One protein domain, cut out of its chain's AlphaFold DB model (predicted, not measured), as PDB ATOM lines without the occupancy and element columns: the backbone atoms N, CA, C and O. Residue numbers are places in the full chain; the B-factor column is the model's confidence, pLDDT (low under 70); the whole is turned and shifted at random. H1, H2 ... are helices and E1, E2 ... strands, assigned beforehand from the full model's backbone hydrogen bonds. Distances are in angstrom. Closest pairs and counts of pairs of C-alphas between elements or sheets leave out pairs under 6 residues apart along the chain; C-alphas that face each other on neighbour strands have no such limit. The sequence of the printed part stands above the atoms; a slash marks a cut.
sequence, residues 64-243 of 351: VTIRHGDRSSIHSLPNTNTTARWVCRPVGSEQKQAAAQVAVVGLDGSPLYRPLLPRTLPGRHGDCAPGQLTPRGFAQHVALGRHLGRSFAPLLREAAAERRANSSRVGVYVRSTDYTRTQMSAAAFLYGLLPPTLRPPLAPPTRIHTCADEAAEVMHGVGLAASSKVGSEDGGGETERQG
ATOM      1  N   VAL A  64      50.855  53.356   5.391       92.56
ATOM      2  CA  VAL A  64      51.046  53.876   6.750       92.56
ATOM      3  C   VAL A  64      51.275  52.709   7.701       92.56
ATOM      4  O   VAL A  64      50.468  51.783   7.766       92.56
ATOM      5  N   THR A  65      52.361  52.764   8.471       92.25
ATOM      6  CA  THR A  65      52.613  51.849   9.589       92.25
ATOM      7  C   THR A  65      52.591  52.645  10.884       92.25
ATOM      8  O   THR A  65      53.306  53.633  11.018       92.25
ATOM      9  N   ILE A  66      51.768  52.214  11.839       92.69
ATOM     10  CA  ILE A  66      51.626  52.854  13.150       92.69
ATOM     11  C   ILE A  66      51.876  51.844  14.267       92.69
ATOM     12  O   ILE A  66      51.461  50.688  14.185       92.69
ATOM     13  N   ARG A  67      52.515  52.297  15.347       92.50
ATOM     14  CA  ARG A  67      52.471  51.599  16.636       92.50
ATOM     15  C   ARG A  67      51.113  51.864  17.291       92.50
ATOM     16  O   ARG A  67      50.503  52.906  17.058       92.50
ATOM     17  N   HIS A  68      50.649  50.948  18.140       94.69
ATOM     18  CA  HIS A  68      49.504  51.226  19.011       94.69
ATOM     19  C   HIS A  68      49.732  52.484  19.866       94.69
ATOM     20  O   HIS A  68      50.867  52.912  20.077       94.69
ATOM     21  N   GLY A  69      48.644  53.072  20.357       93.19
ATOM     22  CA  GLY A  69      48.708  54.246  21.223       93.19
ATOM     23  C   GLY A  69      49.168  53.896  22.635       93.19
ATOM     24  O   GLY A  69      49.454  52.739  22.957       93.19
ATOM     25  N   ASP A  70      49.206  54.913  23.482       93.12
ATOM     26  CA  ASP A  70      49.429  54.788  24.917       93.12
ATOM     27  C   ASP A  70      48.514  53.727  25.568       93.12
ATOM     28  O   ASP A  70      47.334  53.575  25.236       93.12
ATOM     29  N   ARG A  71      49.087  52.951  26.488       93.00
ATOM     30  CA  ARG A  71      48.452  51.781  27.097       93.00
ATOM     31  C   ARG A  71      48.821  51.658  28.572       93.00
ATOM     32  O   ARG A  71      49.834  52.207  28.997       93.00
ATOM     33  N   SER A  72      48.038  50.887  29.324       91.75
ATOM     34  CA  SER A  72      48.473  50.406  30.634       91.75
ATOM     35  C   SER A  72      49.766  49.598  30.501       91.75
ATOM     36  O   SER A  72      50.057  49.011  29.443       91.75
ATOM     37  N   SER A  73      50.558  49.583  31.574       90.25
ATOM     38  CA  SER A  73      51.771  48.771  31.613       90.25
ATOM     39  C   SER A  73      51.423  47.295  31.392       90.25
ATOM     40  O   SER A  73      50.352  46.818  31.772       90.25
ATOM     41  N   ILE A  74      52.305  46.585  30.696       87.94
ATOM     42  CA  ILE A  74      52.261  45.126  30.570       87.94
ATOM     43  C   ILE A  74      52.971  44.510  31.775       87.94
ATOM     44  O   ILE A  74      52.520  43.498  32.307       87.94
ATOM     45  N   HIS A  75      54.052  45.152  32.221       88.00
ATOM     46  CA  HIS A  75      54.874  44.693  33.329       88.00
ATOM     47  C   HIS A  75      54.640  45.511  34.600       88.00
ATOM     48  O   HIS A  75      54.215  46.671  34.572       88.00
ATOM     49  N   SER A  76      54.972  44.884  35.725       88.31
ATOM     50  CA  SER A  76      54.981  45.481  37.057       88.31
ATOM     51  C   SER A  76      56.309  45.156  37.727       88.31
ATOM     52  O   SER A  76      56.911  44.126  37.430       88.31
ATOM     53  N   LEU A  77      56.762  46.028  38.628       90.94
ATOM     54  CA  LEU A  77      57.920  45.726  39.466       90.94
ATOM     55  C   LEU A  77      57.512  44.771  40.600       90.94
ATOM     56  O   LEU A  77      56.440  44.970  41.187       90.94
ATOM     57  N   PRO A  78      58.338  43.762  40.929       91.38
ATOM     58  CA  PRO A  78      58.089  42.899  42.079       91.38
ATOM     59  C   PRO A  78      58.199  43.709  43.375       91.38
ATOM     60  O   PRO A  78      58.800  44.782  43.397       91.38
ATOM     61  N   ASN A  79      57.615  43.212  44.466       90.25
ATOM     62  CA  ASN A  79      57.715  43.818  45.806       90.25
ATOM     63  C   ASN A  79      57.270  45.295  45.901       90.25
ATOM     64  O   ASN A  79      57.643  46.004  46.840       90.25
ATOM     65  N   THR A  80      56.464  45.774  44.948       88.56
ATOM     66  CA  THR A  80      55.876  47.116  45.007       88.56
ATOM     67  C   THR A  80      54.749  47.164  46.040       88.56
ATOM     68  O   THR A  80      53.838  46.336  46.020       88.56
ATOM     69  N   ASN A  81      54.782  48.151  46.936       83.88
ATOM     70  CA  ASN A  81      53.683  48.426  47.872       83.88
ATOM     71  C   ASN A  81      52.674  49.442  47.306       83.88
ATOM     72  O   ASN A  81      51.554  49.562  47.799       83.88
ATOM     73  N   THR A  82      53.046  50.142  46.236       73.56
ATOM     74  CA  THR A  82      52.173  51.041  45.480       73.56
ATOM     75  C   THR A  82      51.588  50.324  44.270       73.56
ATOM     76  O   THR A  82      52.329  49.764  43.459       73.56
ATOM     77  N   THR A  83      50.265  50.385  44.105       68.75
ATOM     78  CA  THR A  83      49.587  49.923  42.885       68.75
ATOM     79  C   THR A  83      49.023  51.122  42.141       68.75
ATOM     80  O   THR A  83      48.059  51.752  42.574       68.75
ATOM     81  N   ALA A  84      49.654  51.470  41.021       81.25
ATOM     82  CA  ALA A  84      49.103  52.471  40.127       81.25
ATOM     83  C   ALA A  84      47.775  51.971  39.554       81.25
ATOM     84  O   ALA A  84      47.653  50.820  39.127       81.25
ATOM     85  N   ARG A  85      46.773  52.849  39.559       86.44
ATOM     86  CA  ARG A  85      45.430  52.520  39.100       86.44
ATOM     87  C   ARG A  85      45.233  53.015  37.674       86.44
ATOM     88  O   ARG A  85      45.011  54.198  37.435       86.44
ATOM     89  N   TRP A  86      45.283  52.090  36.728       88.25
ATOM     90  CA  TRP A  86      44.990  52.357  35.325       88.25
ATOM     91  C   TRP A  86      43.483  52.396  35.109       88.25
ATOM     92  O   TRP A  86      42.846  51.367  35.259       88.25
ATOM     93  N   VAL A  87      42.887  53.537  34.758       87.69
ATOM     94  CA  VAL A  87      41.426  53.639  34.577       87.69
ATOM     95  C   VAL A  87      41.061  53.577  33.089       87.69
ATOM     96  O   VAL A  87      41.395  54.474  32.319       87.69
ATOM     97  N   CYS A  88      40.347  52.520  32.690       84.75
ATOM     98  CA  CYS A  88      39.895  52.276  31.311       84.75
ATOM     99  C   CYS A  88      38.379  52.428  31.124       84.75
ATOM    100  O   CYS A  88      37.881  52.327  29.999       84.75
ATOM    101  N   ARG A  89      37.614  52.628  32.206       84.00
ATOM    102  CA  ARG A  89      36.162  52.859  32.153       84.00
ATOM    103  C   ARG A  89      35.768  54.101  32.960       84.00
ATOM    104  O   ARG A  89      36.406  54.378  33.971       84.00
ATOM    105  N   PRO A  90      34.666  54.771  32.574       83.06
ATOM    106  CA  PRO A  90      33.825  54.483  31.404       83.06
ATOM    107  C   PRO A  90      34.533  54.797  30.075       83.06
ATOM    108  O   PRO A  90      35.373  55.685  30.004       83.06
ATOM    109  N   VAL A  91      34.189  54.055  29.015       86.50
ATOM    110  CA  VAL A  91      34.678  54.349  27.656       86.50
ATOM    111  C   VAL A  91      33.837  55.461  27.026       86.50
ATOM    112  O   VAL A  91      32.604  55.451  27.134       86.50
ATOM    113  N   GLY A  92      34.502  56.406  26.359       90.12
ATOM    114  CA  GLY A  92      33.862  57.552  25.709       90.12
ATOM    115  C   GLY A  92      32.992  57.166  24.505       90.12
ATOM    116  O   GLY A  92      33.119  56.077  23.940       90.12
ATOM    117  N   SER A  93      32.104  58.071  24.088       93.81
ATOM    118  CA  SER A  93      31.229  57.871  22.922       93.81
ATOM    119  C   SER A  93      32.017  57.716  21.619       93.81
ATOM    120  O   SER A  93      31.724  56.796  20.858       93.81
ATOM    121  N   GLU A  94      33.050  58.538  21.392       94.12
ATOM    122  CA  GLU A  94      33.929  58.416  20.218       94.12
ATOM    123  C   GLU A  94      34.576  57.025  20.148       94.12
ATOM    124  O   GLU A  94      34.605  56.412  19.087       94.12
ATOM    125  N   GLN A  95      35.021  56.475  21.283       95.31
ATOM    126  CA  GLN A  95      35.630  55.145  21.333       95.31
ATOM    127  C   GLN A  95      34.634  54.038  20.967       95.31
ATOM    128  O   GLN A  95      34.969  53.131  20.206       95.31
ATOM    129  N   LYS A  96      33.387  54.133  21.449       95.50
ATOM    130  CA  LYS A  96      32.311  53.203  21.067       95.50
ATOM    131  C   LYS A  96      31.985  53.299  19.574       95.50
ATOM    132  O   LYS A  96      31.821  52.272  18.925       95.50
ATOM    133  N   GLN A  97      31.922  54.513  19.027       95.06
ATOM    134  CA  GLN A  97      31.676  54.733  17.598       95.06
ATOM    135  C   GLN A  97      32.821  54.193  16.739       95.06
ATOM    136  O   GLN A  97      32.571  53.513  15.747       95.06
ATOM    137  N   ALA A  98      34.069  54.440  17.143       96.56
ATOM    138  CA  ALA A  98      35.259  53.921  16.479       96.56
ATOM    139  C   ALA A  98      35.289  52.382  16.473       96.56
ATOM    140  O   ALA A  98      35.652  51.784  15.466       96.56
ATOM    141  N   ALA A  99      34.859  51.729  17.557       96.12
ATOM    142  CA  ALA A  99      34.722  50.276  17.585       96.12
ATOM    143  C   ALA A  99      33.596  49.777  16.656       96.12
ATOM    144  O   ALA A  99      33.766  48.779  15.966       96.12
ATOM    145  N   ALA A 100      32.464  50.485  16.598       94.75
ATOM    146  CA  ALA A 100      31.312  50.098  15.783       94.75
ATOM    147  C   ALA A 100      31.523  50.267  14.264       94.75
ATOM    148  O   ALA A 100      30.806  49.657  13.474       94.75
ATOM    149  N   GLN A 101      32.489  51.088  13.834       95.06
ATOM    150  CA  GLN A 101      32.757  51.330  12.407       95.06
ATOM    151  C   GLN A 101      33.660  50.280  11.736       95.06
ATOM    152  O   GLN A 101      33.928  50.389  10.535       95.06
ATOM    153  N   VAL A 102      34.161  49.293  12.483       96.38
ATOM    154  CA  VAL A 102      35.078  48.271  11.966       96.38
ATOM    155  C   VAL A 102      34.573  46.858  12.235       96.38
ATOM    156  O   VAL A 102      33.807  46.618  13.164       96.38
ATOM    157  N   ALA A 103      35.037  45.915  11.422       96.75
ATOM    158  CA  ALA A 103      34.869  44.484  11.640       96.75
ATOM    159  C   ALA A 103      36.241  43.806  11.586       96.75
ATOM    160  O   ALA A 103      37.047  44.119  10.709       96.75
ATOM    161  N   VAL A 104      36.513  42.881  12.507       97.81
ATOM    162  CA  VAL A 104      37.763  42.110  12.503       97.81
ATOM    163  C   VAL A 104      37.562  40.831  11.696       97.81
ATOM    164  O   VAL A 104      36.566  40.126  11.869       97.81
ATOM    165  N   VAL A 105      38.498  40.552  10.794       97.88
ATOM    166  CA  VAL A 105      38.476  39.379   9.917       97.88
ATOM    167  C   VAL A 105      39.844  38.705   9.870       97.88
ATOM    168  O   VAL A 105      40.872  39.349  10.089       97.88
ATOM    169  N   GLY A 106      39.863  37.409   9.572       97.31
ATOM    170  CA  GLY A 106      41.077  36.668   9.260       97.31
ATOM    171  C   GLY A 106      41.754  37.188   7.991       97.31
ATOM    172  O   GLY A 106      41.191  37.978   7.223       97.31
ATOM    173  N   LEU A 107      42.985  36.736   7.751       95.25
ATOM    174  CA  LEU A 107      43.702  37.051   6.510       95.25
ATOM    175  C   LEU A 107      42.961  36.531   5.266       95.25
ATOM    176  O   LEU A 107      43.007  37.176   4.224       95.25
ATOM    177  N   ASP A 108      42.210  35.439   5.407       94.81
ATOM    178  CA  ASP A 108      41.311  34.859   4.399       94.81
ATOM    179  C   ASP A 108      39.965  35.605   4.256       94.81
ATOM    180  O   ASP A 108      39.140  35.265   3.413       94.81
ATOM    181  N   GLY A 109      39.723  36.628   5.081       95.06
ATOM    182  CA  GLY A 109      38.475  37.385   5.116       95.06
ATOM    183  C   GLY A 109      37.364  36.762   5.966       95.06
ATOM    184  O   GLY A 109      36.283  37.353   6.038       95.06
ATOM    185  N   SER A 110      37.610  35.630   6.632       96.38
ATOM    186  CA  SER A 110      36.642  35.004   7.541       96.38
ATOM    187  C   SER A 110      36.336  35.912   8.746       96.38
ATOM    188  O   SER A 110      37.240  36.564   9.271       96.38
ATOM    189  N   PRO A 111      35.079  36.022   9.214       96.75
ATOM    190  CA  PRO A 111      34.755  36.847  10.379       96.75
ATOM    191  C   PRO A 111      35.438  36.348  11.658       96.75
ATOM    192  O   PRO A 111      35.391  35.159  11.966       96.75
ATOM    193  N   LEU A 112      35.995  37.266  12.453       96.00
ATOM    194  CA  LEU A 112      36.562  36.964  13.768       96.00
ATOM    195  C   LEU A 112      35.887  37.807  14.850       96.00
ATOM    196  O   LEU A 112      35.889  39.037  14.801       96.00
ATOM    197  N   TYR A 113      35.353  37.152  15.882       94.38
ATOM    198  CA  TYR A 113      34.843  37.863  17.050       94.38
ATOM    199  C   TYR A 113      36.007  38.331  17.936       94.38
ATOM    200  O   TYR A 113      36.723  37.516  18.530       94.38
ATOM    201  N   ARG A 114      36.201  39.653  18.008       93.06
ATOM    202  CA  ARG A 114      37.211  40.328  18.836       93.06
ATOM    203  C   ARG A 114      36.613  41.586  19.474       93.06
ATOM    204  O   ARG A 114      36.375  42.568  18.771       93.06
ATOM    205  N   PRO A 115      36.340  41.586  20.790       92.06
ATOM    206  CA  PRO A 115      35.924  42.795  21.490       92.06
ATOM    207  C   PRO A 115      37.026  43.860  21.424       92.06
ATOM    208  O   PRO A 115      38.146  43.608  21.845       92.06
ATOM    209  N   LEU A 116      36.708  45.053  20.916       92.81
ATOM    210  CA  LEU A 116      37.691  46.137  20.749       92.81
ATOM    211  C   LEU A 116      37.820  47.055  21.968       92.81
ATOM    212  O   LEU A 116      38.752  47.851  22.066       92.81
ATOM    213  N   LEU A 117      36.862  46.987  22.892       91.94
ATOM    214  CA  LEU A 117      36.889  47.815  24.089       91.94
ATOM    215  C   LEU A 117      37.852  47.226  25.129       91.94
ATOM    216  O   LEU A 117      37.896  46.003  25.270       91.94
ATOM    217  N   PRO A 118      38.553  48.077  25.905       88.81
ATOM    218  CA  PRO A 118      39.498  47.618  26.912       88.81
ATOM    219  C   PRO A 118      38.888  46.617  27.894       88.81
ATOM    220  O   PRO A 118      37.784  46.833  28.423       88.81
ATOM    221  N   ARG A 119      39.641  45.552  28.175       88.50
ATOM    222  CA  ARG A 119      39.354  44.627  29.274       88.50
ATOM    223  C   ARG A 119      39.695  45.280  30.608       88.50
ATOM    224  O   ARG A 119      40.628  46.077  30.716       88.50
ATOM    225  N   THR A 120      38.933  44.918  31.632       87.06
ATOM    226  CA  THR A 120      39.146  45.397  32.998       87.06
ATOM    227  C   THR A 120      39.500  44.257  33.936       87.06
ATOM    228  O   THR A 120      39.080  43.123  33.709       87.06
ATOM    229  N   LEU A 121      40.223  44.570  35.010       82.69
ATOM    230  CA  LEU A 121      40.551  43.613  36.062       82.69
ATOM    231  C   LEU A 121      39.277  43.120  36.782       82.69
ATOM    232  O   LEU A 121      38.398  43.933  37.098       82.69
ATOM    233  N   PRO A 122      39.162  41.810  37.080       77.94
ATOM    234  CA  PRO A 122      38.066  41.276  37.888       77.94
ATOM    235  C   PRO A 122      37.985  41.960  39.261       77.94
ATOM    236  O   PRO A 122      39.004  42.215  39.897       77.94
ATOM    237  N   GLY A 123      36.773  42.290  39.719       75.56
ATOM    238  CA  GLY A 123      36.539  42.902  41.037       75.56
ATOM    239  C   GLY A 123      37.019  44.353  41.201       75.56
ATOM    240  O   GLY A 123      36.721  44.980  42.213       75.56
ATOM    241  N   ARG A 124      37.715  44.924  40.209       73.56
ATOM    242  CA  ARG A 124      38.157  46.327  40.195       73.56
ATOM    243  C   ARG A 124      37.479  47.065  39.053       73.56
ATOM    244  O   ARG A 124      38.064  47.298  37.998       73.56
ATOM    245  N   HIS A 125      36.197  47.371  39.254       68.38
ATOM    246  CA  HIS A 125      35.333  47.946  38.226       68.38
ATOM    247  C   HIS A 125      35.960  49.203  37.602       68.38
ATOM    248  O   HIS A 125      36.002  50.275  38.203       68.38
ATOM    249  N   GLY A 126      36.437  49.040  36.368       77.56
ATOM    250  CA  GLY A 126      37.001  50.093  35.534       77.56
ATOM    251  C   GLY A 126      38.520  50.153  35.450       77.56
ATOM    252  O   GLY A 126      39.025  50.894  34.604       77.56
ATOM    253  N   ASP A 127      39.234  49.340  36.227       87.06
ATOM    254  CA  ASP A 127      40.689  49.279  36.163       87.06
ATOM    255  C   ASP A 127      41.118  48.477  34.937       87.06
ATOM    256  O   ASP A 127      40.632  47.367  34.732       87.06
ATOM    257  N   CYS A 128      42.006  49.022  34.111       88.44
ATOM    258  CA  CYS A 128      42.547  48.356  32.936       88.44
ATOM    259  C   CYS A 128      43.242  47.049  33.328       88.44
ATOM    260  O   CYS A 128      44.054  47.029  34.254       88.44
ATOM    261  N   ALA A 129      43.012  45.990  32.554       88.06
ATOM    262  CA  ALA A 129      43.960  44.879  32.521       88.06
ATOM    263  C   ALA A 129      45.339  45.365  32.004       88.06
ATOM    264  O   ALA A 129      45.435  46.466  31.437       88.06
ATOM    265  N   PRO A 130      46.419  44.586  32.179       88.19
ATOM    266  CA  PRO A 130      47.718  44.925  31.606       88.19
ATOM    267  C   PRO A 130      47.666  45.074  30.078       88.19
ATOM    268  O   PRO A 130      46.925  44.372  29.383       88.19
ATOM    269  N   GLY A 131      48.453  46.006  29.540       90.19
ATOM    270  CA  GLY A 131      48.614  46.195  28.096       90.19
ATOM    271  C   GLY A 131      47.384  46.701  27.328       90.19
ATOM    272  O   GLY A 131      47.350  46.581  26.101       90.19
ATOM    273  N   GLN A 132      46.380  47.250  28.007       91.94
ATOM    274  CA  GLN A 132      45.157  47.770  27.394       91.94
ATOM    275  C   GLN A 132      45.344  49.206  26.912       91.94
ATOM    276  O   GLN A 132      45.941  50.024  27.607       91.94
ATOM    277  N   LEU A 133      44.795  49.535  25.740       93.38
ATOM    278  CA  LEU A 133      44.810  50.904  25.219       93.38
ATOM    279  C   LEU A 133      44.061  51.844  26.177       93.38
ATOM    280  O   LEU A 133      42.904  51.584  26.516       93.38
ATOM    281  N   THR A 134      44.697  52.940  26.584       92.31
ATOM    282  CA  THR A 134      44.062  53.933  27.462       92.31
ATOM    283  C   THR A 134      43.213  54.929  26.653       92.31
ATOM    284  O   THR A 134      43.354  55.022  25.426       92.31
ATOM    285  N   PRO A 135      42.373  55.754  27.307       92.00
ATOM    286  CA  PRO A 135      41.719  56.885  26.644       92.00
ATOM    287  C   PRO A 135      42.711  57.866  25.994       92.00
ATOM    288  O   PRO A 135      42.430  58.400  24.920       92.00
ATOM    289  N   ARG A 136      43.894  58.062  26.597       91.38
ATOM    290  CA  ARG A 136      44.979  58.866  26.011       91.38
ATOM    291  C   ARG A 136      45.473  58.236  24.711       91.38
ATOM    292  O   ARG A 136      45.578  58.934  23.706       91.38
ATOM    293  N   GLY A 137      45.720  56.926  24.705       93.12
ATOM    294  CA  GLY A 137      46.153  56.196  23.512       93.12
ATOM    295  C   GLY A 137      45.132  56.212  22.381       93.12
ATOM    296  O   GLY A 137      45.494  56.361  21.215       93.12
ATOM    297  N   PHE A 138      43.846  56.134  22.724       95.38
ATOM    298  CA  PHE A 138      42.761  56.339  21.770       95.38
ATOM    299  C   PHE A 138      42.814  57.747  21.153       95.38
ATOM    300  O   PHE A 138      42.821  57.886  19.929       95.38
ATOM    301  N   ALA A 139      42.913  58.789  21.984       93.88
ATOM    302  CA  ALA A 139      42.953  60.178  21.528       93.88
ATOM    303  C   ALA A 139      44.174  60.480  20.640       93.88
ATOM    304  O   ALA A 139      44.039  61.198  19.649       93.88
ATOM    305  N   GLN A 140      45.339  59.894  20.942       93.56
ATOM    306  CA  GLN A 140      46.538  59.990  20.098       93.56
ATOM    307  C   GLN A 140      46.257  59.515  18.666       93.56
ATOM    308  O   GLN A 140      46.588  60.212  17.707       93.56
ATOM    309  N   HIS A 141      45.592  58.367  18.509       96.50
ATOM    310  CA  HIS A 141      45.277  57.822  17.187       96.50
ATOM    311  C   HIS A 141      44.169  58.577  16.467       96.50
ATOM    312  O   HIS A 141      44.273  58.781  15.260       96.50
ATOM    313  N   VAL A 142      43.158  59.080  17.182       96.62
ATOM    314  CA  VAL A 142      42.169  59.989  16.579       96.62
ATOM    315  C   VAL A 142      42.846  61.261  16.061       96.62
ATOM    316  O   VAL A 142      42.561  61.697  14.944       96.62
ATOM    317  N   ALA A 143      43.755  61.854  16.840       94.94
ATOM    318  CA  ALA A 143      44.482  63.058  16.444       94.94
ATOM    319  C   ALA A 143      45.379  62.810  15.220       94.94
ATOM    320  O   ALA A 143      45.332  63.589  14.265       94.94
ATOM    321  N   LEU A 144      46.123  61.699  15.212       95.06
ATOM    322  CA  LEU A 144      46.939  61.279  14.071       95.06
ATOM    323  C   LEU A 144      46.084  61.025  12.821       95.06
ATOM    324  O   LEU A 144      46.409  61.509  11.740       95.06
ATOM    325  N   GLY A 145      44.957  60.326  12.977       95.94
ATOM    326  CA  GLY A 145      44.001  60.089  11.899       95.94
ATOM    327  C   GLY A 145      43.473  61.394  11.314       95.94
ATOM    328  O   GLY A 145      43.512  61.579  10.104       95.94
ATOM    329  N   ARG A 146      43.055  62.346  12.159       95.62
ATOM    330  CA  ARG A 146      42.573  63.666  11.715       95.62
ATOM    331  C   ARG A 146      43.651  64.458  10.973       95.62
ATOM    332  O   ARG A 146      43.326  65.155  10.015       95.62
ATOM    333  N   HIS A 147      44.908  64.381  11.415       94.62
ATOM    334  CA  HIS A 147      46.040  65.003  10.720       94.62
ATOM    335  C   HIS A 147      46.220  64.418   9.320       94.62
ATOM    336  O   HIS A 147      46.079  65.141   8.334       94.62
ATOM    337  N   LEU A 148      46.394  63.097   9.222       94.69
ATOM    338  CA  LEU A 148      46.588  62.429   7.934       94.69
ATOM    339  C   LEU A 148      45.349  62.504   7.029       94.69
ATOM    340  O   LEU A 148      45.481  62.557   5.810       94.69
ATOM    341  N   GLY A 149      44.147  62.585   7.602       94.19
ATOM    342  CA  GLY A 149      42.901  62.769   6.858       94.19
ATOM    343  C   GLY A 149      42.841  64.117   6.145       94.19
ATOM    344  O   GLY A 149      42.304  64.208   5.042       94.19
ATOM    345  N   ARG A 150      43.449  65.160   6.731       93.56
ATOM    346  CA  ARG A 150      43.635  66.456   6.062       93.56
ATOM    347  C   ARG A 150      44.734  66.379   5.007       93.56
ATOM    348  O   ARG A 150      44.494  66.792   3.875       93.56
ATOM    349  N   SER A 151      45.890  65.811   5.353       92.31
ATOM    350  CA  SER A 151      47.033  65.661   4.441       92.31
ATOM    351  C   SER A 151      46.702  64.865   3.178       92.31
ATOM    352  O   SER A 151      47.159  65.206   2.091       92.31
ATOM    353  N   PHE A 152      45.872  63.828   3.294       92.44
ATOM    354  CA  PHE A 152      45.502  62.940   2.188       92.44
ATOM    355  C   PHE A 152      44.065  63.149   1.698       92.44
ATOM    356  O   PHE A 152      43.508  62.285   1.019       92.44
ATOM    357  N   ALA A 153      43.458  64.302   2.000       91.12
ATOM    358  CA  ALA A 153      42.084  64.606   1.612       91.12
ATOM    359  C   ALA A 153      41.796  64.410   0.106       91.12
ATOM    360  O   ALA A 153      40.742  63.850  -0.201       91.12
ATOM    361  N   PRO A 154      42.678  64.801  -0.843       88.81
ATOM    362  CA  PRO A 154      42.447  64.534  -2.265       88.81
ATOM    363  C   PRO A 154      42.305  63.036  -2.573       88.81
ATOM    364  O   PRO A 154      41.319  62.632  -3.186       88.81
ATOM    365  N   LEU A 155      43.219  62.206  -2.057       88.94
ATOM    366  CA  LEU A 155      43.211  60.753  -2.266       88.94
ATOM    367  C   LEU A 155      41.961  60.096  -1.654       88.94
ATOM    368  O   LEU A 155      41.332  59.239  -2.270       88.94
ATOM    369  N   LEU A 156      41.552  60.533  -0.459       90.69
ATOM    370  CA  LEU A 156      40.358  60.013   0.217       90.69
ATOM    371  C   LEU A 156      39.052  60.404  -0.493       90.69
ATOM    372  O   LEU A 156      38.088  59.636  -0.468       90.69
ATOM    373  N   ARG A 157      39.001  61.576  -1.140       89.25
ATOM    374  CA  ARG A 157      37.853  61.976  -1.972       89.25
ATOM    375  C   ARG A 157      37.751  61.125  -3.231       89.25
ATOM    376  O   ARG A 157      36.646  60.704  -3.559       89.25
ATOM    377  N   GLU A 158      38.875  60.840  -3.890       87.44
ATOM    378  CA  GLU A 158      38.912  59.911  -5.030       87.44
ATOM    379  C   GLU A 158      38.420  58.521  -4.602       87.44
ATOM    380  O   GLU A 158      37.505  57.981  -5.217       87.44
ATOM    381  N   ALA A 159      38.902  58.001  -3.466       85.56
ATOM    382  CA  ALA A 159      38.422  56.737  -2.902       85.56
ATOM    383  C   ALA A 159      36.902  56.730  -2.635       85.56
ATOM    384  O   ALA A 159      36.213  55.748  -2.916       85.56
ATOM    385  N   ALA A 160      36.355  57.829  -2.104       85.81
ATOM    386  CA  ALA A 160      34.918  57.962  -1.863       85.81
ATOM    387  C   ALA A 160      34.096  58.030  -3.159       85.81
ATOM    388  O   ALA A 160      33.012  57.444  -3.224       85.81
ATOM    389  N   ALA A 161      34.600  58.720  -4.185       86.00
ATOM    390  CA  ALA A 161      33.953  58.816  -5.489       86.00
ATOM    391  C   ALA A 161      33.932  57.459  -6.212       86.00
ATOM    392  O   ALA A 161      32.871  57.028  -6.660       86.00
ATOM    393  N   GLU A 162      35.063  56.750  -6.242       83.00
ATOM    394  CA  GLU A 162      35.183  55.419  -6.856       83.00
ATOM    395  C   GLU A 162      34.271  54.398  -6.167       83.00
ATOM    396  O   GLU A 162      33.555  53.646  -6.831       83.00
ATOM    397  N   ARG A 163      34.187  54.439  -4.829       80.25
ATOM    398  CA  ARG A 163      33.242  53.607  -4.073       80.25
ATOM    399  C   ARG A 163      31.793  53.881  -4.471       80.25
ATOM    400  O   ARG A 163      31.020  52.941  -4.640       80.25
ATOM    401  N   ARG A 164      31.406  55.154  -4.615       80.62
ATOM    402  CA  ARG A 164      30.048  55.537  -5.039       80.62
ATOM    403  C   ARG A 164      29.741  55.052  -6.458       80.62
ATOM    404  O   ARG A 164      28.602  54.693  -6.735       80.62
ATOM    405  N   ALA A 165      30.751  55.014  -7.322       82.81
ATOM    406  CA  ALA A 165      30.667  54.460  -8.669       82.81
ATOM    407  C   ALA A 165      30.739  52.917  -8.711       82.81
ATOM    408  O   ALA A 165      30.731  52.344  -9.797       82.81
ATOM    409  N   ASN A 166      30.812  52.242  -7.553       77.12
ATOM    410  CA  ASN A 166      31.026  50.797  -7.427       77.12
ATOM    411  C   ASN A 166      32.273  50.300  -8.193       77.12
ATOM    412  O   ASN A 166      32.279  49.205  -8.753       77.12
ATOM    413  N   SER A 167      33.329  51.120  -8.239       69.19
ATOM    414  CA  SER A 167      34.614  50.762  -8.843       69.19
ATOM    415  C   SER A 167      35.599  50.248  -7.793       69.19
ATOM    416  O   SER A 167      35.635  50.735  -6.665       69.19
ATOM    417  N   SER A 168      36.443  49.283  -8.168       62.41
ATOM    418  CA  SER A 168      37.435  48.651  -7.284       62.41
ATOM    419  C   SER A 168      38.829  49.294  -7.329       62.41
ATOM    420  O   SER A 168      39.766  48.758  -6.743       62.41
ATOM    421  N   ARG A 169      39.000  50.428  -8.024       62.78
ATOM    422  CA  ARG A 169      40.334  50.988  -8.327       62.78
ATOM    423  C   ARG A 169      41.054  51.598  -7.125       62.78
ATOM    424  O   ARG A 169      42.279  51.658  -7.130       62.78
ATOM    425  N   VAL A 170      40.313  52.071  -6.123       62.88
ATOM    426  CA  VAL A 170      40.871  52.730  -4.935       62.88
ATOM    427  C   VAL A 170      40.173  52.193  -3.690       62.88
ATOM    428  O   VAL A 170      38.952  52.277  -3.565       62.88
ATOM    429  N   GLY A 171      40.949  51.641  -2.758       76.62
ATOM    430  CA  GLY A 171      40.435  51.019  -1.543       76.62
ATOM    431  C   GLY A 171      41.339  51.251  -0.338       76.62
ATOM    432  O   GLY A 171      42.525  51.541  -0.470       76.62
ATOM    433  N   VAL A 172      40.759  51.119   0.853       86.69
ATOM    434  CA  VAL A 172      41.493  51.146   2.120       86.69
ATOM    435  C   VAL A 172      41.666  49.705   2.582       86.69
ATOM    436  O   VAL A 172      40.684  49.039   2.911       86.69
ATOM    437  N   TYR A 173      42.908  49.229   2.601       92.25
ATOM    438  CA  TYR A 173      43.272  47.955   3.214       92.25
ATOM    439  C   TYR A 173      43.860  48.209   4.600       92.25
ATOM    440  O   TYR A 173      44.715  49.079   4.769       92.25
ATOM    441  N   VAL A 174      43.395  47.457   5.598       96.88
ATOM    442  CA  VAL A 174      43.826  47.614   6.989       96.88
ATOM    443  C   VAL A 174      44.250  46.262   7.525       96.88
ATOM    444  O   VAL A 174      43.462  45.317   7.531       96.88
ATOM    445  N   ARG A 175      45.482  46.193   8.028       96.94
ATOM    446  CA  ARG A 175      46.027  45.026   8.717       96.94
ATOM    447  C   ARG A 175      46.491  45.417  10.116       96.94
ATOM    448  O   ARG A 175      47.089  46.474  10.299       96.94
ATOM    449  N   SER A 176      46.212  44.567  11.094       96.62
ATOM    450  CA  SER A 176      46.660  44.706  12.482       96.62
ATOM    451  C   SER A 176      47.117  43.346  13.002       96.62
ATOM    452  O   SER A 176      46.611  42.321  12.564       96.62
ATOM    453  N   THR A 177      48.000  43.345  14.000       93.50
ATOM    454  CA  THR A 177      48.219  42.172  14.858       93.50
ATOM    455  C   THR A 177      46.958  41.860  15.674       93.50
ATOM    456  O   THR A 177      46.161  42.771  15.947       93.50
ATOM    457  N   ASP A 178      46.804  40.613  16.134       93.62
ATOM    458  CA  ASP A 178      45.627  40.154  16.894       93.62
ATOM    459  C   ASP A 178      45.707  40.504  18.392       93.62
ATOM    460  O   ASP A 178      45.696  39.618  19.254       93.62
ATOM    461  N   TYR A 179      45.817  41.807  18.680       92.31
ATOM    462  CA  TYR A 179      45.750  42.402  20.016       92.31
ATOM    463  C   TYR A 179      44.656  43.468  20.079       92.31
ATOM    464  O   TYR A 179      44.563  44.330  19.200       92.31
ATOM    465  N   THR A 180      43.908  43.504  21.186       94.00
ATOM    466  CA  THR A 180      42.852  44.503  21.422       94.00
ATOM    467  C   THR A 180      43.389  45.927  21.260       94.00
ATOM    468  O   THR A 180      42.806  46.755  20.558       94.00
ATOM    469  N   ARG A 181      44.569  46.213  21.837       94.50
ATOM    470  CA  ARG A 181      45.202  47.543  21.770       94.50
ATOM    471  C   ARG A 181      45.567  47.985  20.351       94.50
ATOM    472  O   ARG A 181      45.457  49.173  20.053       94.50
ATOM    473  N   THR A 182      46.000  47.073  19.475       96.31
ATOM    474  CA  THR A 182      46.399  47.416  18.100       96.31
ATOM    475  C   THR A 182      45.176  47.562  17.208       96.31
ATOM    476  O   THR A 182      45.081  48.544  16.478       96.31
ATOM    477  N   GLN A 183      44.192  46.671  17.349       97.31
ATOM    478  CA  GLN A 183      42.934  46.747  16.605       97.31
ATOM    479  C   GLN A 183      42.147  48.015  16.971       97.31
ATOM    480  O   GLN A 183      41.698  48.740  16.085       97.31
ATOM    481  N   MET A 184      42.051  48.354  18.263       97.38
ATOM    482  CA  MET A 184      41.390  49.586  18.705       97.38
ATOM    483  C   MET A 184      42.179  50.848  18.319       97.38
ATOM    484  O   MET A 184      41.571  51.865  17.996       97.38
ATOM    485  N   SER A 185      43.516  50.794  18.288       98.00
ATOM    486  CA  SER A 185      44.335  51.898  17.753       98.00
ATOM    487  C   SER A 185      44.059  52.128  16.267       98.00
ATOM    488  O   SER A 185      43.833  53.263  15.858       98.00
ATOM    489  N   ALA A 186      43.997  51.056  15.468       98.06
ATOM    490  CA  ALA A 186      43.641  51.141  14.055       98.06
ATOM    491  C   ALA A 186      42.218  51.693  13.872       98.06
ATOM    492  O   ALA A 186      42.003  52.592  13.064       98.06
ATOM    493  N   ALA A 187      41.255  51.228  14.671       97.94
ATOM    494  CA  ALA A 187      39.888  51.740  14.657       97.94
ATOM    495  C   ALA A 187      39.818  53.243  14.999       97.94
ATOM    496  O   ALA A 187      39.124  53.997  14.317       97.94
ATOM    497  N   ALA A 188      40.564  53.698  16.011       97.88
ATOM    498  CA  ALA A 188      40.671  55.107  16.395       97.88
ATOM    499  C   ALA A 188      41.320  55.963  15.295       97.88
ATOM    500  O   ALA A 188      40.830  57.045  14.966       97.88
ATOM    501  N   PHE A 189      42.382  55.449  14.677       97.88
ATOM    502  CA  PHE A 189      43.052  56.090  13.554       97.88
ATOM    503  C   PHE A 189      42.108  56.252  12.356       97.88
ATOM    504  O   PHE A 189      41.945  57.360  11.849       97.88
ATOM    505  N   LEU A 190      41.395  55.190  11.963       97.00
ATOM    506  CA  LEU A 190      40.398  55.235  10.887       97.00
ATOM    507  C   LEU A 190      39.237  56.184  11.205       97.00
ATOM    508  O   LEU A 190      38.724  56.838  10.301       97.00
ATOM    509  N   TYR A 191      38.834  56.285  12.476       96.81
ATOM    510  CA  TYR A 191      37.788  57.214  12.914       96.81
ATOM    511  C   TYR A 191      38.174  58.675  12.647       96.81
ATOM    512  O   TYR A 191      37.323  59.470  12.246       96.81
ATOM    513  N   GLY A 192      39.450  59.018  12.846       96.31
ATOM    514  CA  GLY A 192      39.990  60.337  12.521       96.31
ATOM    515  C   GLY A 192      40.310  60.531  11.034       96.31
ATOM    516  O   GLY A 192      40.127  61.635  10.525       96.31
ATOM    517  N   LEU A 193      40.782  59.482  10.353       95.62
ATOM    518  CA  LEU A 193      41.250  59.520   8.963       95.62
ATOM    519  C   LEU A 193      40.101  59.592   7.954       95.62
ATOM    520  O   LEU A 193      40.156  60.380   7.010       95.62
ATOM    521  N   LEU A 194      39.088  58.736   8.107       93.88
ATOM    522  CA  LEU A 194      38.087  58.520   7.067       93.88
ATOM    523  C   LEU A 194      36.974  59.583   7.113       93.88
ATOM    524  O   LEU A 194      36.377  59.823   8.172       93.88
ATOM    525  N   PRO A 195      36.595  60.179   5.967       91.50
ATOM    526  CA  PRO A 195      35.416  61.035   5.901       91.50
ATOM    527  C   PRO A 195      34.142  60.243   6.255       91.50
ATOM    528  O   PRO A 195      34.106  59.023   6.077       91.50
ATOM    529  N   PRO A 196      33.065  60.898   6.738       88.94
ATOM    530  CA  PRO A 196      31.812  60.218   7.095       88.94
ATOM    531  C   PRO A 196      31.221  59.340   5.981       88.94
ATOM    532  O   PRO A 196      30.641  58.302   6.265       88.94
ATOM    533  N   THR A 197      31.410  59.714   4.712       87.62
ATOM    534  CA  THR A 197      30.942  58.953   3.537       87.62
ATOM    535  C   THR A 197      31.622  57.595   3.362       87.62
ATOM    536  O   THR A 197      31.102  56.743   2.649       87.62
ATOM    537  N   LEU A 198      32.776  57.385   4.000       87.31
ATOM    538  CA  LEU A 198      33.517  56.124   4.002       87.31
ATOM    539  C   LEU A 198      33.335  55.337   5.311       87.31
ATOM    540  O   LEU A 198      34.062  54.375   5.548       87.31
ATOM    541  N   ARG A 199      32.377  55.727   6.163       87.62
ATOM    542  CA  ARG A 199      32.117  55.104   7.468       87.62
ATOM    543  C   ARG A 199      30.644  54.707   7.634       87.62
ATOM    544  O   ARG A 199      29.776  55.298   6.989       87.62
ATOM    545  N   PRO A 200      30.324  53.746   8.519       86.19
ATOM    546  CA  PRO A 200      28.943  53.462   8.891       86.19
ATOM    547  C   PRO A 200      28.206  54.685   9.462       86.19
ATOM    548  O   PRO A 200      28.830  55.527  10.110       86.19
ATOM    549  N   PRO A 201      26.879  54.781   9.253       84.81
ATOM    550  CA  PRO A 201      26.036  53.857   8.481       84.81
ATOM    551  C   PRO A 201      26.088  54.081   6.957       84.81
ATOM    552  O   PRO A 201      25.481  53.321   6.212       84.81
ATOM    553  N   LEU A 202      26.799  55.108   6.475       81.62
ATOM    554  CA  LEU A 202      26.843  55.479   5.051       81.62
ATOM    555  C   LEU A 202      27.694  54.525   4.196       81.62
ATOM    556  O   LEU A 202      27.572  54.511   2.972       81.62
ATOM    557  N   ALA A 203      28.540  53.723   4.836       85.12
ATOM    558  CA  ALA A 203      29.320  52.657   4.229       85.12
ATOM    559  C   ALA A 203      29.360  51.426   5.153       85.12
ATOM    560  O   ALA A 203      29.293  51.579   6.371       85.12
ATOM    561  N   PRO A 204      29.519  50.207   4.607       88.69
ATOM    562  CA  PRO A 204      29.887  49.025   5.380       88.69
ATOM    563  C   PRO A 204      31.083  49.256   6.322       88.69
ATOM    564  O   PRO A 204      31.982  50.027   5.966       88.69
ATOM    565  N   PRO A 205      31.139  48.558   7.474       92.94
ATOM    566  CA  PRO A 205      32.291  48.606   8.366       92.94
ATOM    567  C   PRO A 205      33.604  48.313   7.637       92.94
ATOM    568  O   PRO A 205      33.672  47.436   6.772       92.94
ATOM    569  N   THR A 206      34.663  49.034   8.001       93.88
ATOM    570  CA  THR A 206      35.996  48.766   7.444       93.88
ATOM    571  C   THR A 206      36.540  47.472   8.039       93.88
ATOM    572  O   THR A 206      36.495  47.271   9.253       93.88
ATOM    573  N   ARG A 207      37.053  46.582   7.186       96.00
ATOM    574  CA  ARG A 207      37.629  45.308   7.622       96.00
ATOM    575  C   ARG A 207      39.055  45.517   8.119       96.00
ATOM    576  O   ARG A 207      39.882  46.051   7.387       96.00
ATOM    577  N   ILE A 208      39.331  45.078   9.343       97.69
ATOM    578  CA  ILE A 208      40.681  44.946   9.894       97.69
ATOM    579  C   ILE A 208      41.088  43.484   9.738       97.69
ATOM    580  O   ILE A 208      40.544  42.615  10.420       97.69
ATOM    581  N   HIS A 209      42.038  43.224   8.846       97.81
ATOM    582  CA  HIS A 209      42.614  41.902   8.639       97.81
ATOM    583  C   HIS A 209      43.637  41.595   9.735       97.81
ATOM    584  O   HIS A 209      44.494  42.430  10.040       97.81
ATOM    585  N   THR A 210      43.565  40.403  10.318       96.00
ATOM    586  CA  THR A 210      44.471  39.970  11.388       96.00
ATOM    587  C   THR A 210      44.899  38.520  11.195       96.00
ATOM    588  O   THR A 210      44.108  37.686  10.752       96.00
ATOM    589  N   CYS A 211      46.144  38.197  11.552       93.25
ATOM    590  CA  CYS A 211      46.572  36.809  11.680       93.25
ATOM    591  C   CYS A 211      46.148  36.293  13.062       93.25
ATOM    592  O   CYS A 211      46.631  36.783  14.082       93.25
ATOM    593  N   ALA A 212      45.188  35.366  13.110       90.25
ATOM    594  CA  ALA A 212      44.722  34.795  14.377       90.25
ATOM    595  C   ALA A 212      45.763  33.848  14.997       90.25
ATOM    596  O   ALA A 212      45.887  33.793  16.223       90.25
ATOM    597  N   ASP A 213      46.512  33.137  14.147       86.94
ATOM    598  CA  ASP A 213      47.671  32.354  14.557       86.94
ATOM    599  C   ASP A 213      48.864  33.284  14.781       86.94
ATOM    600  O   ASP A 213      49.517  33.760  13.856       86.94
ATOM    601  N   GLU A 214      49.149  33.544  16.047       79.88
ATOM    602  CA  GLU A 214      50.246  34.414  16.439       79.88
ATOM    603  C   GLU A 214      51.622  33.867  16.029       79.88
ATOM    604  O   GLU A 214      52.534  34.658  15.801       79.88
ATOM    605  N   ALA A 215      51.793  32.545  15.900       76.88
ATOM    606  CA  ALA A 215      53.061  31.969  15.445       76.88
ATOM    607  C   ALA A 215      53.343  32.285  13.965       76.88
ATOM    608  O   ALA A 215      54.504  32.373  13.559       76.88
ATOM    609  N   ALA A 216      52.287  32.505  13.178       81.94
ATOM    610  CA  ALA A 216      52.357  32.913  11.779       81.94
ATOM    611  C   ALA A 216      52.339  34.445  11.583       81.94
ATOM    612  O   ALA A 216      52.470  34.928  10.453       81.94
ATOM    613  N   GLU A 217      52.191  35.239  12.649       85.44
ATOM    614  CA  GLU A 217      52.088  36.694  12.540       85.44
ATOM    615  C   GLU A 217      53.454  37.350  12.288       85.44
ATOM    616  O   GLU A 217      54.277  37.543  13.183       85.44
ATOM    617  N   VAL A 218      53.669  37.781  11.048       82.25
ATOM    618  CA  VAL A 218      54.913  38.440  10.623       82.25
ATOM    619  C   VAL A 218      55.053  39.880  11.128       82.25
ATOM    620  O   VAL A 218      56.163  40.410  11.152       82.25
ATOM    621  N   MET A 219      53.961  40.529  11.554       82.88
ATOM    622  CA  MET A 219      54.010  41.902  12.078       82.88
ATOM    623  C   MET A 219      54.714  42.015  13.443       82.88
ATOM    624  O   MET A 219      55.082  43.121  13.833       82.88
ATOM    625  N   HIS A 220      54.959  40.903  14.146       75.25
ATOM    626  CA  HIS A 220      55.802  40.876  15.353       75.25
ATOM    627  C   HIS A 220      57.306  40.841  15.059       75.25
ATOM    628  O   HIS A 220      58.122  40.870  15.979       75.25
ATOM    629  N   GLY A 221      57.673  40.818  13.778       69.81
ATOM    630  CA  GLY A 221      59.029  40.575  13.326       69.81
ATOM    631  C   GLY A 221      59.235  39.105  12.975       69.81
ATOM    632  O   GLY A 221      58.577  38.204  13.480       69.81
ATOM    633  N   VAL A 222      60.177  38.858  12.072       64.12
ATOM    634  CA  VAL A 222      60.472  37.506  11.573       64.12
ATOM    635  C   VAL A 222      61.486  36.739  12.433       64.12
ATOM    636  O   VAL A 222      61.748  35.572  12.163       64.12
ATOM    637  N   GLY A 223      62.108  37.411  13.409       68.88
ATOM    638  CA  GLY A 223      63.179  36.884  14.256       68.88
ATOM    639  C   GLY A 223      62.677  36.455  15.625       68.88
ATOM    640  O   GLY A 223      61.792  35.618  15.711       68.88
ATOM    641  N   LEU A 224      63.246  37.002  16.699       68.38
ATOM    642  CA  LEU A 224      62.634  36.880  18.020       68.38
ATOM    643  C   LEU A 224      61.450  37.837  18.135       68.38
ATOM    644  O   LEU A 224      61.572  39.012  17.790       68.38
ATOM    645  N   ALA A 225      60.337  37.332  18.650       65.56
ATOM    646  CA  ALA A 225      59.143  38.101  18.947       65.56
ATOM    647  C   ALA A 225      58.821  37.991  20.438       65.56
ATOM    648  O   ALA A 225      58.899  36.907  21.011       65.56
ATOM    649  N   ALA A 226      58.429  39.098  21.060       66.94
ATOM    650  CA  ALA A 226      57.807  39.073  22.376       66.94
ATOM    651  C   ALA A 226      56.287  39.021  22.195       66.94
ATOM    652  O   ALA A 226      55.704  39.863  21.507       66.94
ATOM    653  N   SER A 227      55.652  38.015  22.787       66.69
ATOM    654  CA  SER A 227      54.202  37.861  22.805       66.69
ATOM    655  C   SER A 227      53.677  38.162  24.196       66.69
ATOM    656  O   SER A 227      54.000  37.458  25.150       66.69
ATOM    657  N   SER A 228      52.792  39.150  24.310       64.94
ATOM    658  CA  SER A 228      52.055  39.416  25.550       64.94
ATOM    659  C   SER A 228      50.732  38.633  25.610       64.94
ATOM    660  O   SER A 228      49.823  39.020  26.344       64.94
ATOM    661  N   LYS A 229      50.568  37.597  24.773       63.75
ATOM    662  CA  LYS A 229      49.341  36.807  24.601       63.75
ATOM    663  C   LYS A 229      49.565  35.412  25.191       63.75
ATOM    664  O   LYS A 229      49.787  34.443  24.471       63.75
ATOM    665  N   VAL A 230      49.545  35.304  26.519       48.66
ATOM    666  CA  VAL A 230      49.621  34.012  27.226       48.66
ATOM    667  C   VAL A 230      48.284  33.749  27.913       48.66
ATOM    668  O   VAL A 230      47.960  34.402  28.895       48.66
ATOM    669  N   GLY A 231      47.494  32.812  27.376       45.75
ATOM    670  CA  GLY A 231      46.260  32.263  27.978       45.75
ATOM    671  C   GLY A 231      45.027  33.176  27.990       45.75
ATOM    672  O   GLY A 231      43.900  32.695  28.030       45.75
ATOM    673  N   SER A 232      45.238  34.484  27.955       41.62
ATOM    674  CA  SER A 232      44.290  35.604  27.905       41.62
ATOM    675  C   SER A 232      45.135  36.837  28.262       41.62
ATOM    676  O   SER A 232      46.282  36.703  28.671       41.62
ATOM    677  N   GLU A 233      44.667  38.063  28.077       48.31
ATOM    678  CA  GLU A 233      45.410  39.273  28.498       48.31
ATOM    679  C   GLU A 233      45.484  39.406  30.050       48.31
ATOM    680  O   GLU A 233      45.238  40.475  30.601       48.31
ATOM    681  N   ASP A 234      45.769  38.310  30.761       39.56
ATOM    682  CA  ASP A 234      45.573  38.091  32.200       39.56
ATOM    683  C   ASP A 234      46.909  38.095  32.971       39.56
ATOM    684  O   ASP A 234      47.022  37.557  34.068       39.56
ATOM    685  N   GLY A 235      47.934  38.763  32.431       47.62
ATOM    686  CA  GLY A 235      49.120  39.135  33.211       47.62
ATOM    687  C   GLY A 235      50.219  38.074  33.326       47.62
ATOM    688  O   GLY A 235      51.104  38.226  34.162       47.62
ATOM    689  N   GLY A 236      50.232  37.050  32.466       47.50
ATOM    690  CA  GLY A 236      51.280  36.014  32.424       47.50
ATOM    691  C   GLY A 236      52.667  36.464  31.925       47.50
ATOM    692  O   GLY A 236      53.508  35.616  31.645       47.50
ATOM    693  N   GLY A 237      52.910  37.772  31.794       58.72
ATOM    694  CA  GLY A 237      54.146  38.325  31.231       58.72
ATOM    695  C   GLY A 237      54.257  38.186  29.706       58.72
ATOM    696  O   GLY A 237      53.397  37.607  29.041       58.72
ATOM    697  N   GLU A 238      55.315  38.771  29.139       67.94
ATOM    698  CA  GLU A 238      55.687  38.537  27.741       67.94
ATOM    699  C   GLU A 238      56.449  37.210  27.628       67.94
ATOM    700  O   GLU A 238      57.365  36.941  28.403       67.94
ATOM    701  N   THR A 239      56.081  36.384  26.650       68.56
ATOM    702  CA  THR A 239      56.825  35.177  26.274       68.56
ATOM    703  C   THR A 239      57.647  35.461  25.033       68.56
ATOM    704  O   THR A 239      57.127  35.958  24.033       68.56
ATOM    705  N   GLU A 240      58.937  35.141  25.085       73.38
ATOM    706  CA  GLU A 240      59.766  35.155  23.888       73.38
ATOM    707  C   GLU A 240      59.378  33.981  22.984       73.38
ATOM    708  O   GLU A 240      59.203  32.846  23.432       73.38
ATOM    709  N   ARG A 241      59.240  34.260  21.691       72.75
ATOM    710  CA  ARG A 241      58.927  33.283  20.657       72.75
ATOM    711  C   ARG A 241      59.901  33.409  19.502       72.75
ATOM    712  O   ARG A 241      60.331  34.496  19.119       72.75
ATOM    713  N   GLN A 242      60.212  32.262  18.916       72.56
ATOM    714  CA  GLN A 242      60.940  32.183  17.665       72.56
ATOM    715  C   GLN A 242      59.948  32.387  16.514       72.56
ATOM    716  O   GLN A 242      59.062  31.565  16.305       72.56
ATOM    717  N   GLY A 243      60.095  33.486  15.781       69.50
ATOM    718  CA  GLY A 243      59.338  33.769  14.568       69.50
ATOM    719  C   GLY A 243      59.776  32.903  13.385       69.50
ATOM    720  O   GLY A 243      60.710  32.098  13.478       69.50
TER     721      GLY A 243
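Overview. This is residues 64 to 243 of the 351 residues of the protein "Hypothetical protein" of Emiliania huxleyi (UniProt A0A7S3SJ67). With little regular structure, the model has a small core in which helix H4 lies between the two-stranded sheet E1 E2 and long helix H2; H1 packs on H4. Hairpin E3 E4 lies away from this core, and residues 77 to 83 stick out. The 180 printed residues, 69 in named elements, run H1 E1 H2 H3 H4 E2 E3 E4, class mixed; E1 E2 is parallel, E3 E4 antiparallel. The whole is compact, radius of gyration of the C-alphas 17.5 A, spanning 61 by 36 by 27 A.

Along the chain. E1 is residues 102 to 106, from (35.078, 48.271, 11.966), and E2 206 to 210. H4 is 180 to 193, 19.6 A; H2 135 to 151, 24.5 A; H1 93 to 100; H3 153 to 164, 16.5 A. E3 is 224 to 227; E4, 239 to 242, ends at (60.940, 32.183, 17.665).

Arrangement. N 105 and O 208 join E1 and E2 within hydrogen-bond range, 2.9 A. E1, H2 H3 H4, E2 is a strand-helix-strand unit, parallel neighbours with helices between. H2 and H4 touch, closest C-alphas Gly 145 and Leu 193, 4.1 A. H1 touches H4, closest C-alphas Ala 98 and Ala 187, 5.4 A. H3 touches no helix. In hairpin E3 E4, N 225 and O 241 are 2.9 A apart. In H1 to H4 every O i to N i+4 pair is within range.

Size, cuts and confidence. The farthest C-alphas, Asn 79 and Ala 165, are 61.7 A apart. The printed part has no cut; five links are long, among them E1 to H2. Residues 221 to 239, among others, are under pLDDT 70.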